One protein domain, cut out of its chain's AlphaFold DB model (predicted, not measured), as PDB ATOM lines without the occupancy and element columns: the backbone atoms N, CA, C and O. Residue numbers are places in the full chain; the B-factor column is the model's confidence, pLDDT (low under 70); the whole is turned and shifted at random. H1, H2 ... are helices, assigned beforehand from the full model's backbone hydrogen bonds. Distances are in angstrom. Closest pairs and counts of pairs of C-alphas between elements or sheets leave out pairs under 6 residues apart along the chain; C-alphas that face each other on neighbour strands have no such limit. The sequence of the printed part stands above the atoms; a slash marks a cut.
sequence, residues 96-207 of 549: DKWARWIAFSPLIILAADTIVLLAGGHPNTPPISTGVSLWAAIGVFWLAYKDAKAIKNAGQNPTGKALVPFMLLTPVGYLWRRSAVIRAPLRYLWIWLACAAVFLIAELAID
ATOM      1  N   ASP A  96     182.574 239.725  93.529       85.50
ATOM      2  CA  ASP A  96     182.914 240.334  94.820       85.50
ATOM      3  C   ASP A  96     181.734 241.015  95.535       85.50
ATOM      4  O   ASP A  96     181.851 241.357  96.714       85.50
ATOM      5  N   LYS A  97     180.600 241.246  94.856       91.94
ATOM      6  CA  LYS A  97     179.444 241.930  95.464       91.94
ATOM      7  C   LYS A  97     178.809 241.091  96.575       91.94
ATOM      8  O   LYS A  97     178.585 241.610  97.662       91.94
ATOM      9  N   TRP A  98     178.525 239.815  96.321       93.06
ATOM     10  CA  TRP A  98     177.816 238.956  97.277       93.06
ATOM     11  C   TRP A  98     178.668 238.622  98.502       93.06
ATOM     12  O   TRP A  98     178.188 238.731  99.625       93.06
ATOM     13  N   ALA A  99     179.955 238.327  98.299       93.25
ATOM     14  CA  ALA A  99     180.898 238.103  99.391       93.25
ATOM     15  C   ALA A  99     181.009 239.295 100.356       93.25
ATOM     16  O   ALA A  99     181.156 239.083 101.556       93.25
ATOM     17  N   ARG A 100     180.888 240.539  99.862       95.19
ATOM     18  CA  ARG A 100     180.822 241.732 100.721       95.19
ATOM     19  C   ARG A 100     179.569 241.745 101.590       95.19
ATOM     20  O   ARG A 100     179.688 241.950 102.788       95.19
ATOM     21  N   TRP A 101     178.396 241.479 101.019       95.25
ATOM     22  CA  TRP A 101     177.147 241.420 101.790       95.25
ATOM     23  C   TRP A 101     177.175 240.342 102.873       95.25
ATOM     24  O   TRP A 101     176.731 240.589 103.988       95.25
ATOM     25  N   ILE A 102     177.752 239.176 102.568       95.12
ATOM     26  CA  ILE A 102     177.950 238.115 103.562       95.12
ATOM     27  C   ILE A 102     178.926 238.585 104.644       95.12
ATOM     28  O   ILE A 102     178.642 238.423 105.822       95.12
ATOM     29  N   ALA A 103     180.051 239.201 104.265       96.50
ATOM     30  CA  ALA A 103     181.054 239.670 105.219       96.50
ATOM     31  C   ALA A 103     180.510 240.733 106.193       96.50
ATOM     32  O   ALA A 103     180.870 240.720 107.361       96.50
ATOM     33  N   PHE A 104     179.613 241.611 105.739       96.69
ATOM     34  CA  PHE A 104     178.981 242.635 106.579       96.69
ATOM     35  C   PHE A 104     177.714 242.162 107.307       96.69
ATOM     36  O   PHE A 104     177.090 242.961 108.003       96.69
ATOM     37  N   SER A 105     177.320 240.889 107.186       95.19
ATOM     38  CA  SER A 105     176.055 240.415 107.757       95.19
ATOM     39  C   SER A 105     175.897 240.664 109.264       95.19
ATOM     40  O   SER A 105     174.798 241.063 109.635       95.19
ATOM     41  N   PRO A 106     176.929 240.525 110.132       95.44
ATOM     42  CA  PRO A 106     176.757 240.796 111.563       95.44
ATOM     43  C   PRO A 106     176.357 242.250 111.856       95.44
ATOM     44  O   PRO A 106     175.504 242.495 112.698       95.44
ATOM     45  N   LEU A 107     176.904 243.220 111.113       94.56
ATOM     46  CA  LEU A 107     176.542 244.632 111.283       94.56
ATOM     47  C   LEU A 107     175.158 244.959 110.715       94.56
ATOM     48  O   LEU A 107     174.477 245.834 111.236       94.56
ATOM     49  N   ILE A 108     174.736 244.269 109.653       92.94
ATOM     50  CA  ILE A 108     173.382 244.427 109.105       92.94
ATOM     51  C   ILE A 108     172.345 243.902 110.103       92.94
ATOM     52  O   ILE A 108     171.305 244.532 110.269       92.94
ATOM     53  N   ILE A 109     172.643 242.784 110.772       90.75
ATOM     54  CA  ILE A 109     171.807 242.231 111.845       90.75
ATOM     55  C   ILE A 109     171.733 243.227 113.004       90.75
ATOM     56  O   ILE A 109     170.637 243.657 113.341       90.75
ATOM     57  N   LEU A 110     172.882 243.722 113.480       90.31
ATOM     58  CA  LEU A 110     172.932 244.754 114.521       90.31
ATOM     59  C   LEU A 110     172.083 245.988 114.177       90.31
ATOM     60  O   LEU A 110     171.350 246.520 115.008       90.31
ATOM     61  N   ALA A 111     172.182 246.467 112.935       90.75
ATOM     62  CA  ALA A 111     171.406 247.608 112.463       90.75
ATOM     63  C   ALA A 111     169.897 247.304 112.431       90.75
ATOM     64  O   ALA A 111     169.090 248.175 112.737       90.75
ATOM     65  N   ALA A 112     169.501 246.081 112.074       87.94
ATOM     66  CA  ALA A 112     168.101 245.672 112.091       87.94
ATOM     67  C   ALA A 112     167.554 245.601 113.526       87.94
ATOM     68  O   ALA A 112     166.490 246.164 113.785       87.94
ATOM     69  N   ASP A 113     168.296 244.994 114.453       84.12
ATOM     70  CA  ASP A 113     167.892 244.876 115.860       84.12
ATOM     71  C   ASP A 113     167.781 246.251 116.528       84.12
ATOM     72  O   ASP A 113     166.785 246.556 117.185       84.12
ATOM     73  N   THR A 114     168.738 247.144 116.267       84.62
ATOM     74  CA  THR A 114     168.680 248.531 116.758       84.62
ATOM     75  C   THR A 114     167.509 249.324 116.171       84.62
ATOM     76  O   THR A 114     166.891 250.103 116.892       84.62
ATOM     77  N   ILE A 115     167.140 249.122 114.901       86.88
ATOM     78  CA  ILE A 115     165.946 249.755 114.311       86.88
ATOM     79  C   ILE A 115     164.664 249.235 114.968       86.88
ATOM     80  O   ILE A 115     163.776 250.032 115.262       86.88
ATOM     81  N   VAL A 116     164.556 247.924 115.210       83.88
ATOM     82  CA  VAL A 116     163.399 247.330 115.903       83.88
ATOM     83  C   VAL A 116     163.277 247.898 117.314       83.88
ATOM     84  O   VAL A 116     162.182 248.301 117.708       83.88
ATOM     85  N   LEU A 117     164.400 248.017 118.026       80.38
ATOM     86  CA  LEU A 117     164.462 248.631 119.348       80.38
ATOM     87  C   LEU A 117     163.994 250.096 119.320       80.38
ATOM     88  O   LEU A 117     163.133 250.488 120.103       80.38
ATOM     89  N   LEU A 118     164.504 250.900 118.380       82.25
ATOM     90  CA  LEU A 118     164.122 252.310 118.221       82.25
ATOM     91  C   LEU A 118     162.662 252.500 117.782       82.25
ATOM     92  O   LEU A 118     162.064 253.530 118.082       82.25
ATOM     93  N   ALA A 119     162.075 251.521 117.093       84.00
ATOM     94  CA  ALA A 119     160.664 251.520 116.711       84.00
ATOM     95  C   ALA A 119     159.717 251.112 117.860       84.00
ATOM     96  O   ALA A 119     158.513 250.978 117.634       84.00
ATOM     97  N   GLY A 120     160.237 250.908 119.076       77.81
ATOM     98  CA  GLY A 120     159.463 250.493 120.248       77.81
ATOM     99  C   GLY A 120     159.249 248.981 120.355       77.81
ATOM    100  O   GLY A 120     158.480 248.528 121.199       77.81
ATOM    101  N   GLY A 121     159.912 248.176 119.519       73.81
ATOM    102  CA  GLY A 121     159.929 246.725 119.665       73.81
ATOM    103  C   GLY A 121     160.848 246.322 120.814       73.81
ATOM    104  O   GLY A 121     162.052 246.554 120.757       73.81
ATOM    105  N   HIS A 122     160.306 245.706 121.863       59.28
ATOM    106  CA  HIS A 122     161.138 245.187 122.948       59.28
ATOM    107  C   HIS A 122     161.835 243.878 122.526       59.28
ATOM    108  O   HIS A 122     161.144 242.932 122.129       59.28
ATOM    109  N   PRO A 123     163.173 243.770 122.656       55.53
ATOM    110  CA  PRO A 123     163.943 242.588 122.245       55.53
ATOM    111  C   PRO A 123     163.560 241.320 123.028       55.53
ATOM    112  O   PRO A 123     163.686 240.208 122.517       55.53
ATOM    113  N   ASN A 124     162.982 241.492 124.221       56.03
ATOM    114  CA  ASN A 124     162.507 240.409 125.083       56.03
ATOM    115  C   ASN A 124     161.098 239.915 124.740       56.03
ATOM    116  O   ASN A 124     160.590 239.025 125.414       56.03
ATOM    117  N   THR A 125     160.446 240.458 123.707       56.41
ATOM    118  CA  THR A 125     159.213 239.858 123.192       56.41
ATOM    119  C   THR A 125     159.590 238.645 122.326       56.41
ATOM    120  O   THR A 125     160.101 238.815 121.213       56.41
ATOM    121  N   PRO A 126     159.335 237.401 122.788       51.09
ATOM    122  CA  PRO A 126     159.830 236.181 122.141       51.09
ATOM    123  C   PRO A 126     159.529 236.042 120.636       51.09
ATOM    124  O   PRO A 126     160.358 235.467 119.927       51.09
ATOM    125  N   PRO A 127     158.395 236.538 120.085       58.16
ATOM    126  CA  PRO A 127     158.142 236.379 118.656       58.16
ATOM    127  C   PRO A 127     158.972 237.314 117.761       58.16
ATOM    128  O   PRO A 127     159.146 237.000 116.585       58.16
ATOM    129  N   ILE A 128     159.494 238.436 118.272       60.50
ATOM    130  CA  ILE A 128     160.139 239.456 117.431       60.50
ATOM    131  C   ILE A 128     161.635 239.165 117.253       60.50
ATOM    132  O   ILE A 128     162.091 239.060 116.115       60.50
ATOM    133  N   SER A 129     162.389 238.951 118.336       64.44
ATOM    134  CA  SER A 129     163.842 238.698 118.268       64.44
ATOM    135  C   SER A 129     164.179 237.369 117.587       64.44
ATOM    136  O   SER A 129     165.028 237.307 116.691       64.44
ATOM    137  N   THR A 130     163.428 236.313 117.914       72.44
ATOM    138  CA  THR A 130     163.536 235.008 117.243       72.44
ATOM    139  C   THR A 130     163.202 235.118 115.753       72.44
ATOM    140  O   THR A 130     163.848 234.489 114.913       72.44
ATOM    141  N   GLY A 131     162.221 235.957 115.402       80.19
ATOM    142  CA  GLY A 131     161.823 236.212 114.021       80.19
ATOM    143  C   GLY A 131     162.916 236.913 113.211       80.19
ATOM    144  O   GLY A 131     163.280 236.427 112.138       80.19
ATOM    145  N   VAL A 132     163.466 238.021 113.716       80.31
ATOM    146  CA  VAL A 132     164.524 238.792 113.033       80.31
ATOM    147  C   VAL A 132     165.770 237.934 112.815       80.31
ATOM    148  O   VAL A 132     166.278 237.868 111.694       80.31
ATOM    149  N   SER A 133     166.192 237.190 113.839       79.69
ATOM    150  CA  SER A 133     167.346 236.285 113.761       79.69
ATOM    151  C   SER A 133     167.149 235.173 112.723       79.69
ATOM    152  O   SER A 133     168.045 234.894 111.918       79.69
ATOM    153  N   LEU A 134     165.958 234.566 112.678       85.06
ATOM    154  CA  LEU A 134     165.619 233.539 111.690       85.06
ATOM    155  C   LEU A 134     165.638 234.104 110.262       85.06
ATOM    156  O   LEU A 134     166.240 233.509 109.364       85.06
ATOM    157  N   TRP A 135     165.019 235.267 110.040       87.56
ATOM    158  CA  TRP A 135     165.006 235.923 108.729       87.56
ATOM    159  C   TRP A 135     166.400 236.362 108.283       87.56
ATOM    160  O   TRP A 135     166.743 236.204 107.107       87.56
ATOM    161  N   ALA A 136     167.233 236.840 109.205       88.44
ATOM    162  CA  ALA A 136     168.629 237.155 108.937       88.44
ATOM    163  C   ALA A 136     169.425 235.913 108.508       88.44
ATOM    164  O   ALA A 136     170.134 235.960 107.500       88.44
ATOM    165  N   ALA A 137     169.264 234.784 109.207       88.12
ATOM    166  CA  ALA A 137     169.913 233.524 108.848       88.12
ATOM    167  C   ALA A 137     169.498 233.047 107.444       88.12
ATOM    168  O   ALA A 137     170.355 232.699 106.623       88.12
ATOM    169  N   ILE A 138     168.199 233.110 107.128       91.25
ATOM    170  CA  ILE A 138     167.669 232.810 105.788       91.25
ATOM    171  C   ILE A 138     168.287 233.750 104.740       91.25
ATOM    172  O   ILE A 138     168.719 233.297 103.674       91.25
ATOM    173  N   GLY A 139     168.380 235.048 105.040       92.69
ATOM    174  CA  GLY A 139     168.985 236.053 104.166       92.69
ATOM    175  C   GLY A 139     170.459 235.769 103.861       92.69
ATOM    176  O   GLY A 139     170.866 235.786 102.697       92.69
ATOM    177  N   VAL A 140     171.256 235.430 104.876       92.19
ATOM    178  CA  VAL A 140     172.673 235.065 104.715       92.19
ATOM    179  C   VAL A 140     172.828 233.795 103.877       92.19
ATOM    180  O   VAL A 140     173.672 233.750 102.978       92.19
ATOM    181  N   PHE A 141     171.980 232.787 104.100       91.31
ATOM    182  CA  PHE A 141     171.986 231.560 103.303       91.31
ATOM    183  C   PHE A 141     171.661 231.838 101.827       91.31
ATOM    184  O   PHE A 141     172.334 231.340 100.919       91.31
ATOM    185  N   TRP A 142     170.676 232.702 101.565       93.50
ATOM    186  CA  TRP A 142     170.320 233.126 100.211       93.50
ATOM    187  C   TRP A 142     171.456 233.896  99.518       93.50
ATOM    188  O   TRP A 142     171.743 233.645  98.342       93.50
ATOM    189  N   LEU A 143     172.154 234.783 100.238       93.81
ATOM    190  CA  LEU A 143     173.335 235.491  99.729       93.81
ATOM    191  C   LEU A 143     174.469 234.519  99.370       93.81
ATOM    192  O   LEU A 143     175.052 234.636  98.288       93.81
ATOM    193  N   ALA A 144     174.743 233.527 100.221       92.69
ATOM    194  CA  ALA A 144     175.739 232.490  99.954       92.69
ATOM    195  C   ALA A 144     175.376 231.651  98.717       92.69
ATOM    196  O   ALA A 144     176.234 231.361  97.876       92.69
ATOM    197  N   TYR A 145     174.095 231.312  98.546       92.12
ATOM    198  CA  TYR A 145     173.602 230.633  97.349       92.12
ATOM    199  C   TYR A 145     173.829 231.462  96.073       92.12
ATOM    200  O   TYR A 145     174.318 230.935  95.066       92.12
ATOM    201  N   LYS A 146     173.522 232.766  96.105       93.00
ATOM    202  CA  LYS A 146     173.757 233.681  94.974       93.00
ATOM    203  C   LYS A 146     175.242 233.810  94.633       93.00
ATOM    204  O   LYS A 146     175.575 233.752  93.449       93.00
ATOM    205  N   ASP A 147     176.117 233.919  95.633       93.12
ATOM    206  CA  ASP A 147     177.574 233.964  95.438       93.12
ATOM    207  C   ASP A 147     178.091 232.661  94.804       93.12
ATOM    208  O   ASP A 147     178.763 232.697  93.774       93.12
ATOM    209  N   ALA A 148     177.672 231.495  95.311       90.75
ATOM    210  CA  ALA A 148     178.071 230.201  94.750       90.75
ATOM    211  C   ALA A 148     177.619 230.027  93.288       90.75
ATOM    212  O   ALA A 148     178.379 229.528  92.451       90.75
ATOM    213  N   LYS A 149     176.398 230.466  92.955       89.88
ATOM    214  CA  LYS A 149     175.890 230.462  91.576       89.88
ATOM    215  C   LYS A 149     176.675 231.426  90.685       89.88
ATOM    216  O   LYS A 149     176.990 231.070  89.551       89.88
ATOM    217  N   ALA A 150     177.033 232.607  91.189       90.88
ATOM    218  CA  ALA A 150     177.854 233.575  90.463       90.88
ATOM    219  C   ALA A 150     179.264 233.031  90.171       90.88
ATOM    220  O   ALA A 150     179.713 233.122  89.031       90.88
ATOM    221  N   ILE A 151     179.921 232.386  91.144       89.62
ATOM    222  CA  ILE A 151     181.236 231.739  90.966       89.62
ATOM    223  C   ILE A 151     181.165 230.637  89.902       89.62
ATOM    224  O   ILE A 151     182.040 230.549  89.037       89.62
ATOM    225  N   LYS A 152     180.112 229.806  89.942       87.62
ATOM    226  CA  LYS A 152     179.890 228.742  88.952       87.62
ATOM    227  C   LYS A 152     179.700 229.320  87.548       87.62
ATOM    228  O   LYS A 152     180.348 228.859  86.615       87.62
ATOM    229  N   ASN A 153     178.854 230.339  87.411       86.88
ATOM    230  CA  ASN A 153     178.573 230.986  86.128       86.88
ATOM    231  C   ASN A 153     179.793 231.723  85.559       86.88
ATOM    232  O   ASN A 153     179.933 231.817  84.346       86.88
ATOM    233  N   ALA A 154     180.684 232.219  86.421       85.38
ATOM    234  CA  ALA A 154     181.931 232.867  86.023       85.38
ATOM    235  C   ALA A 154     183.041 231.879  85.614       85.38
ATOM    236  O   ALA A 154     184.137 232.312  85.269       85.38
ATOM    237  N   GLY A 155     182.810 230.562  85.702       85.44
ATOM    238  CA  GLY A 155     183.826 229.548  85.397       85.44
ATOM    239  C   GLY A 155     184.987 229.499  86.400       85.44
ATOM    240  O   GLY A 155     185.980 228.818  86.163       85.44
ATOM    241  N   GLN A 156     184.872 230.180  87.545       82.81
ATOM    242  CA  GLN A 156     185.932 230.289  88.559       82.81
ATOM    243  C   GLN A 156     185.979 229.098  89.533       82.81
ATOM    244  O   GLN A 156     186.698 229.134  90.529       82.81
ATOM    245  N   ASN A 157     185.236 228.021  89.254       79.94
ATOM    246  CA  ASN A 157     185.321 226.753  89.984       79.94
ATOM    247  C   ASN A 157     185.846 225.635  89.065       79.94
ATOM    248  O   ASN A 157     185.082 224.744  88.685       79.94
ATOM    249  N   PRO A 158     187.145 225.652  88.712       65.19
ATOM    250  CA  PRO A 158     187.725 224.701  87.762       65.19
ATOM    251  C   PRO A 158     187.691 223.253  88.266       65.19
ATOM    252  O   PRO A 158     187.777 222.318  87.482       65.19
ATOM    253  N   THR A 159     187.552 223.055  89.580       66.19
ATOM    254  CA  THR A 159     187.550 221.725  90.209       66.19
ATOM    255  C   THR A 159     186.160 221.128  90.427       66.19
ATOM    256  O   THR A 159     186.063 220.031  90.965       66.19
ATOM    257  N   GLY A 160     185.079 221.852  90.103       71.19
ATOM    258  CA  GLY A 160     183.704 221.389  90.339       71.19
ATOM    259  C   GLY A 160     183.366 221.115  91.812       71.19
ATOM    260  O   GLY A 160     182.347 220.494  92.109       71.19
ATOM    261  N   LYS A 161     184.204 221.566  92.756       76.69
ATOM    262  CA  LYS A 161     184.038 221.292  94.186       76.69
ATOM    263  C   LYS A 161     182.760 221.950  94.696       76.69
ATOM    264  O   LYS A 161     182.522 223.132  94.438       76.69
ATOM    265  N   ALA A 162     181.959 221.201  95.451       77.25
ATOM    266  CA  ALA A 162     180.732 221.718  96.039       77.25
ATOM    267  C   ALA A 162     181.044 222.789  97.103       77.25
ATOM    268  O   ALA A 162     181.808 222.553  98.040       77.25
ATOM    269  N   LEU A 163     180.448 223.974  96.938       80.88
ATOM    270  CA  LEU A 163     180.452 225.071  97.919       80.88
ATOM    271  C   LEU A 163     179.276 224.959  98.904       80.88
ATOM    272  O   LEU A 163     179.361 225.451 100.022       80.88
ATOM    273  N   VAL A 164     178.196 224.287  98.492       75.94
ATOM    274  CA  VAL A 164     176.915 224.203  99.213       75.94
ATOM    275  C   VAL A 164     177.016 223.550 100.602       75.94
ATOM    276  O   VAL A 164     176.440 224.112 101.528       75.94
ATOM    277  N   PRO A 165     177.777 222.455 100.828       81.06
ATOM    278  CA  PRO A 165     177.866 221.844 102.161       81.06
ATOM    279  C   PRO A 165     178.430 222.793 103.227       81.06
ATOM    280  O   PRO A 165     178.069 222.713 104.395       81.06
ATOM    281  N   PHE A 166     179.282 223.738 102.817       82.25
ATOM    282  CA  PHE A 166     179.906 224.707 103.717       82.25
ATOM    283  C   PHE A 166     178.989 225.886 104.065       82.25
ATOM    284  O   PHE A 166     179.337 226.669 104.942       82.25
ATOM    285  N   MET A 167     177.816 226.008 103.430       78.88
ATOM    286  CA  MET A 167     176.803 227.003 103.811       78.88
ATOM    287  C   MET A 167     176.145 226.673 105.155       78.88
ATOM    288  O   MET A 167     175.668 227.578 105.830       78.88
ATOM    289  N   LEU A 168     176.142 225.396 105.555       78.50
ATOM    290  CA  LEU A 168     175.602 224.934 106.841       78.50
ATOM    291  C   LEU A 168     176.596 225.110 107.998       78.50
ATOM    292  O   LEU A 168     176.208 225.118 109.158       78.50
ATOM    293  N   LEU A 169     177.880 225.284 107.681       78.00
ATOM    294  CA  LEU A 169     178.993 225.344 108.631       78.00
ATOM    295  C   LEU A 169     179.294 226.771 109.120       78.00
ATOM    296  O   LEU A 169     180.402 227.018 109.590       78.00
ATOM    297  N   THR A 170     178.314 227.683 109.039       83.38
ATOM    298  CA  THR A 170     178.394 229.137 109.320       83.38
ATOM    299  C   THR A 170     179.080 229.978 108.218       83.38
ATOM    300  O   THR A 170     179.800 229.433 107.370       83.38
ATOM    301  N   PRO A 171     178.902 231.322 108.204       90.19
ATOM    302  CA  PRO A 171     179.558 232.213 107.235       90.19
ATOM    303  C   PRO A 171     181.090 232.092 107.218       90.19
ATOM    304  O   PRO A 171     181.706 232.257 106.164       90.19
ATOM    305  N   VAL A 172     181.698 231.735 108.354       93.44
ATOM    306  CA  VAL A 172     183.140 231.477 108.500       93.44
ATOM    307  C   VAL A 172     183.580 230.340 107.576       93.44
ATOM    308  O   VAL A 172     184.476 230.517 106.745       93.44
ATOM    309  N   GLY A 173     182.914 229.184 107.674       92.69
ATOM    310  CA  GLY A 173     183.228 228.003 106.868       92.69
ATOM    311  C   GLY A 173     183.029 228.256 105.374       92.69
ATOM    312  O   GLY A 173     183.867 227.865 104.552       92.69
ATOM    313  N   TYR A 174     181.967 228.981 105.019       94.38
ATOM    314  CA  TYR A 174     181.685 229.366 103.640       94.38
ATOM    315  C   TYR A 174     182.766 230.282 103.046       94.38
ATOM    316  O   TYR A 174     183.307 229.983 101.977       94.38
ATOM    317  N   LEU A 175     183.119 231.380 103.727       95.00
ATOM    318  CA  LEU A 175     184.096 232.358 103.233       95.00
ATOM    319  C   LEU A 175     185.506 231.765 103.135       95.00
ATOM    320  O   LEU A 175     186.222 232.041 102.167       95.00
ATOM    321  N   TRP A 176     185.883 230.891 104.072       95.00
ATOM    322  CA  TRP A 176     187.132 230.134 103.996       95.00
ATOM    323  C   TRP A 176     187.162 229.215 102.767       95.00
ATOM    324  O   TRP A 176     188.094 229.276 101.955       95.00
ATOM    325  N   ARG A 177     186.100 228.420 102.555       93.50
ATOM    326  CA  ARG A 177     185.997 227.525 101.393       93.50
ATOM    327  C   ARG A 177     185.991 228.293 100.075       93.50
ATOM    328  O   ARG A 177     186.651 227.873  99.124       93.50
ATOM    329  N   ARG A 178     185.284 229.421 100.012       92.25
ATOM    330  CA  ARG A 178     185.265 230.328  98.857       92.25
ATOM    331  C   ARG A 178     186.675 230.787  98.491       92.25
ATOM    332  O   ARG A 178     187.048 230.724  97.321       92.25
ATOM    333  N   SER A 179     187.466 231.201  99.483       91.44
ATOM    334  CA  SER A 179     188.864 231.609  99.294       91.44
ATOM    335  C   SER A 179     189.696 230.493  98.658       91.44
ATOM    336  O   SER A 179     190.420 230.740  97.695       91.44
ATOM    337  N   ALA A 180     189.526 229.255  99.136       90.81
ATOM    338  CA  ALA A 180     190.231 228.086  98.617       90.81
ATOM    339  C   ALA A 180     189.827 227.717  97.177       90.81
ATOM    340  O   ALA A 180     190.673 227.285  96.396       90.81
ATOM    341  N   VAL A 181     188.550 227.886  96.804       89.75
ATOM    342  CA  VAL A 181     188.050 227.575  95.450       89.75
ATOM    343  C   VAL A 181     188.507 228.613  94.424       89.75
ATOM    344  O   VAL A 181     188.998 228.236  93.364       89.75
ATOM    345  N   ILE A 182     188.390 229.904  94.747       89.38
ATOM    346  CA  ILE A 182     188.735 231.009  93.830       89.38
ATOM    347  C   ILE A 182     190.247 231.312  93.855       89.38
ATOM    348  O   ILE A 182     190.745 232.062  93.021       89.38
ATOM    349  N   ARG A 183     191.003 230.727  94.800       87.56
ATOM    350  CA  ARG A 183     192.410 231.075  95.094       87.56
ATOM    351  C   ARG A 183     192.588 232.572  95.391       87.56
ATOM    352  O   ARG A 183     193.579 233.187  95.011       87.56
ATOM    353  N   ALA A 184     191.599 233.154  96.064       87.94
ATOM    354  CA  ALA A 184     191.601 234.545  96.501       87.94
ATOM    355  C   ALA A 184     192.153 234.662  97.937       87.94
ATOM    356  O   ALA A 184     192.119 233.673  98.677       87.94
ATOM    357  N   PRO A 185     192.626 235.846  98.368       92.69
ATOM    358  CA  PRO A 185     193.002 236.079  99.763       92.69
ATOM    359  C   PRO A 185     191.778 236.065 100.695       92.69
ATOM    360  O   PRO A 185     190.676 236.452 100.297       92.69
ATOM    361  N   LEU A 186     191.994 235.721 101.971       95.25
ATOM    362  CA  LEU A 186     190.974 235.593 103.031       95.25
ATOM    363  C   LEU A 186     190.364 236.933 103.507       95.25
ATOM    364  O   LEU A 186     189.823 237.025 104.604       95.25
ATOM    365  N   ARG A 187     190.420 237.993 102.692       95.75
ATOM    366  CA  ARG A 187     189.990 239.357 103.057       95.75
ATOM    367  C   ARG A 187     188.567 239.422 103.623       95.75
ATOM    368  O   ARG A 187     188.336 240.079 104.628       95.75
ATOM    369  N   TYR A 188     187.622 238.706 103.013       95.50
ATOM    370  CA  TYR A 188     186.219 238.727 103.439       95.50
ATOM    371  C   TYR A 188     185.983 237.985 104.750       95.50
ATOM    372  O   TYR A 188     185.102 238.375 105.506       95.50
ATOM    373  N   LEU A 189     186.788 236.958 105.035       95.50
ATOM    374  CA  LEU A 189     186.735 236.259 106.313       95.50
ATOM    375  C   LEU A 189     187.154 237.196 107.452       95.50
ATOM    376  O   LEU A 189     186.461 237.278 108.459       95.50
ATOM    377  N   TRP A 190     188.240 237.951 107.269       97.19
ATOM    378  CA  TRP A 190     188.700 238.921 108.267       97.19
ATOM    379  C   TRP A 190     187.717 240.076 108.474       97.19
ATOM    380  O   TRP A 190     187.474 240.459 109.613       97.19
ATOM    381  N   ILE A 191     187.103 240.587 107.398       97.19
ATOM    382  CA  ILE A 191     186.032 241.594 107.505       97.19
ATOM    383  C   ILE A 191     184.860 241.039 108.322       97.19
ATOM    384  O   ILE A 191     184.362 241.729 109.209       97.19
ATOM    385  N   TRP A 192     184.452 239.795 108.059       97.12
ATOM    386  CA  TRP A 192     183.371 239.155 108.805       97.12
ATOM    387  C   TRP A 192     183.705 238.998 110.288       97.12
ATOM    388  O   TRP A 192     182.888 239.360 111.126       97.12
ATOM    389  N   LEU A 193     184.913 238.530 110.622       97.06
ATOM    390  CA  LEU A 193     185.358 238.389 112.013       97.06
ATOM    391  C   LEU A 193     185.390 239.736 112.745       97.06
ATOM    392  O   LEU A 193     184.949 239.814 113.887       97.06
ATOM    393  N   ALA A 194     185.849 240.803 112.085       97.56
ATOM    394  CA  ALA A 194     185.819 242.149 112.655       97.56
ATOM    395  C   ALA A 194     184.378 242.634 112.900       97.56
ATOM    396  O   ALA A 194     184.080 243.155 113.971       97.56
ATOM    397  N   CYS A 195     183.465 242.417 111.946       97.25
ATOM    398  CA  CYS A 195     182.046 242.752 112.107       97.25
ATOM    399  C   CYS A 195     181.385 241.939 113.230       97.25
ATOM    400  O   CYS A 195     180.606 242.488 114.002       97.25
ATOM    401  N   ALA A 196     181.700 240.646 113.333       94.31
ATOM    402  CA  ALA A 196     181.191 239.766 114.379       94.31
ATOM    403  C   ALA A 196     181.699 240.177 115.768       94.31
ATOM    404  O   ALA A 196     180.928 240.161 116.719       94.31
ATOM    405  N   ALA A 197     182.960 240.605 115.885       96.00
ATOM    406  CA  ALA A 197     183.492 241.140 117.136       96.00
ATOM    407  C   ALA A 197     182.749 242.412 117.573       96.00
ATOM    408  O   ALA A 197     182.382 242.529 118.736       96.00
ATOM    409  N   VAL A 198     182.468 243.337 116.645       96.00
ATOM    410  CA  VAL A 198     181.671 244.543 116.942       96.00
ATOM    411  C   VAL A 198     180.247 244.183 117.366       96.00
ATOM    412  O   VAL A 198     179.761 244.736 118.344       96.00
ATOM    413  N   PHE A 199     179.600 243.245 116.666       91.62
ATOM    414  CA  PHE A 199     178.277 242.736 117.039       91.62
ATOM    415  C   PHE A 199     178.275 242.176 118.468       91.62
ATOM    416  O   PHE A 199     177.473 242.605 119.284       91.62
ATOM    417  N   LEU A 200     179.231 241.302 118.804       89.94
ATOM    418  CA  LEU A 200     179.344 240.733 120.151       89.94
ATOM    419  C   LEU A 200     179.589 241.799 121.224       89.94
ATOM    420  O   LEU A 200     178.993 241.732 122.290       89.94
ATOM    421  N   ILE A 201     180.440 242.792 120.954       90.75
ATOM    422  CA  ILE A 201     180.677 243.901 121.892       90.75
ATOM    423  C   ILE A 201     179.394 244.715 122.107       90.75
ATOM    424  O   ILE A 201     179.124 245.126 123.231       90.75
ATOM    425  N   ALA A 202     178.609 244.947 121.053       88.06
ATOM    426  CA  ALA A 202     177.356 245.683 121.155       88.06
ATOM    427  C   ALA A 202     176.301 244.914 121.966       88.06
ATOM    428  O   ALA A 202     175.704 245.500 122.860       88.06
ATOM    429  N   GLU A 203     176.133 243.612 121.721       82.56
ATOM    430  CA  GLU A 203     175.244 242.751 122.520       82.56
ATOM    431  C   GLU A 203     175.636 242.769 124.005       82.56
ATOM    432  O   GLU A 203     174.801 243.011 124.874       82.56
ATOM    433  N   LEU A 204     176.932 242.636 124.304       80.00
ATOM    434  CA  LEU A 204     177.442 242.701 125.678       80.00
ATOM    435  C   LEU A 204     177.244 244.074 126.341       80.00
ATOM    436  O   LEU A 204     177.176 244.152 127.565       80.00
ATOM    437  N   ALA A 205     177.184 245.156 125.563       79.25
ATOM    438  CA  ALA A 205     176.989 246.507 126.082       79.25
ATOM    439  C   ALA A 205     175.509 246.873 126.291       79.25
ATOM    440  O   ALA A 205     175.219 247.778 127.074       79.25
ATOM    441  N   ILE A 206     174.587 246.224 125.573       69.25
ATOM    442  CA  ILE A 206     173.160 246.577 125.547       69.25
ATOM    443  C   ILE A 206     172.345 245.753 126.547       69.25
ATOM    444  O   ILE A 206     171.234 246.159 126.870       69.25
ATOM    445  N   ASP A 207     172.874 244.656 127.090       54.31
ATOM    446  CA  ASP A 207     172.139 243.823 128.040       54.31
ATOM    447  C   ASP A 207     172.216 244.387 129.481       54.31
ATOM    448  O   ASP A 207     173.230 244.214 130.171       54.31
TER     449      ASP A 207
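What this domain is: This is residues 96 to 207 of the 549 residues of the protein "DUF4339 domain-containing protein" of Mesorhizobium sp. M7A.F.Ca.US.001.04.2.1 (UniProt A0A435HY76). A rod of lengthwise helices: H1 and then H2 lie between long H3 and H6, H5 folds back to H6 as a hairpin, and short H4 packs on H3 and H5. H2, H3, H5 and H6 form a bundle, helices side by side. The 112 printed residues hold six named helices, H1 to H6, all helix, only just compact, close to loose: radius of gyration of the C-alphas 15.6 A, spans 50 by 24 by 21 A.

Where its parts are: Find C-alpha 96 at (182.914, 240.334, 94.820), where H1, residues 96 to 103, begins. Next come H2, 105 to 118, and H3, 126 to 153, 40.9 A long. H4, 164 to 167, and H5, 170 to 182, precede H6, 187 to 206, 29.0 A long, ending at C-alpha 206 (173.160, 246.577, 125.547).

How they stand to each other: In hairpin H2 and H3, look at Ile 109 and Ala 136, the closest C-alphas, 6.7 A apart; H3 touches H2 with residues 129 to 140 alone. H3 and H6 are apart. Every O i to N i+4 pair is within hydrogen-bond range in H1, H2, H5 and H6; H3 has 23 of 24, and H4 is too short.

The domain as a whole: The farthest C-alphas, Gly 120 and Pro 158, are 50.2 A apart. The printed part has no cut; no link is long. Residues 122 to 129, 158 to 159 and 206 to 207 have pLDDT under 70.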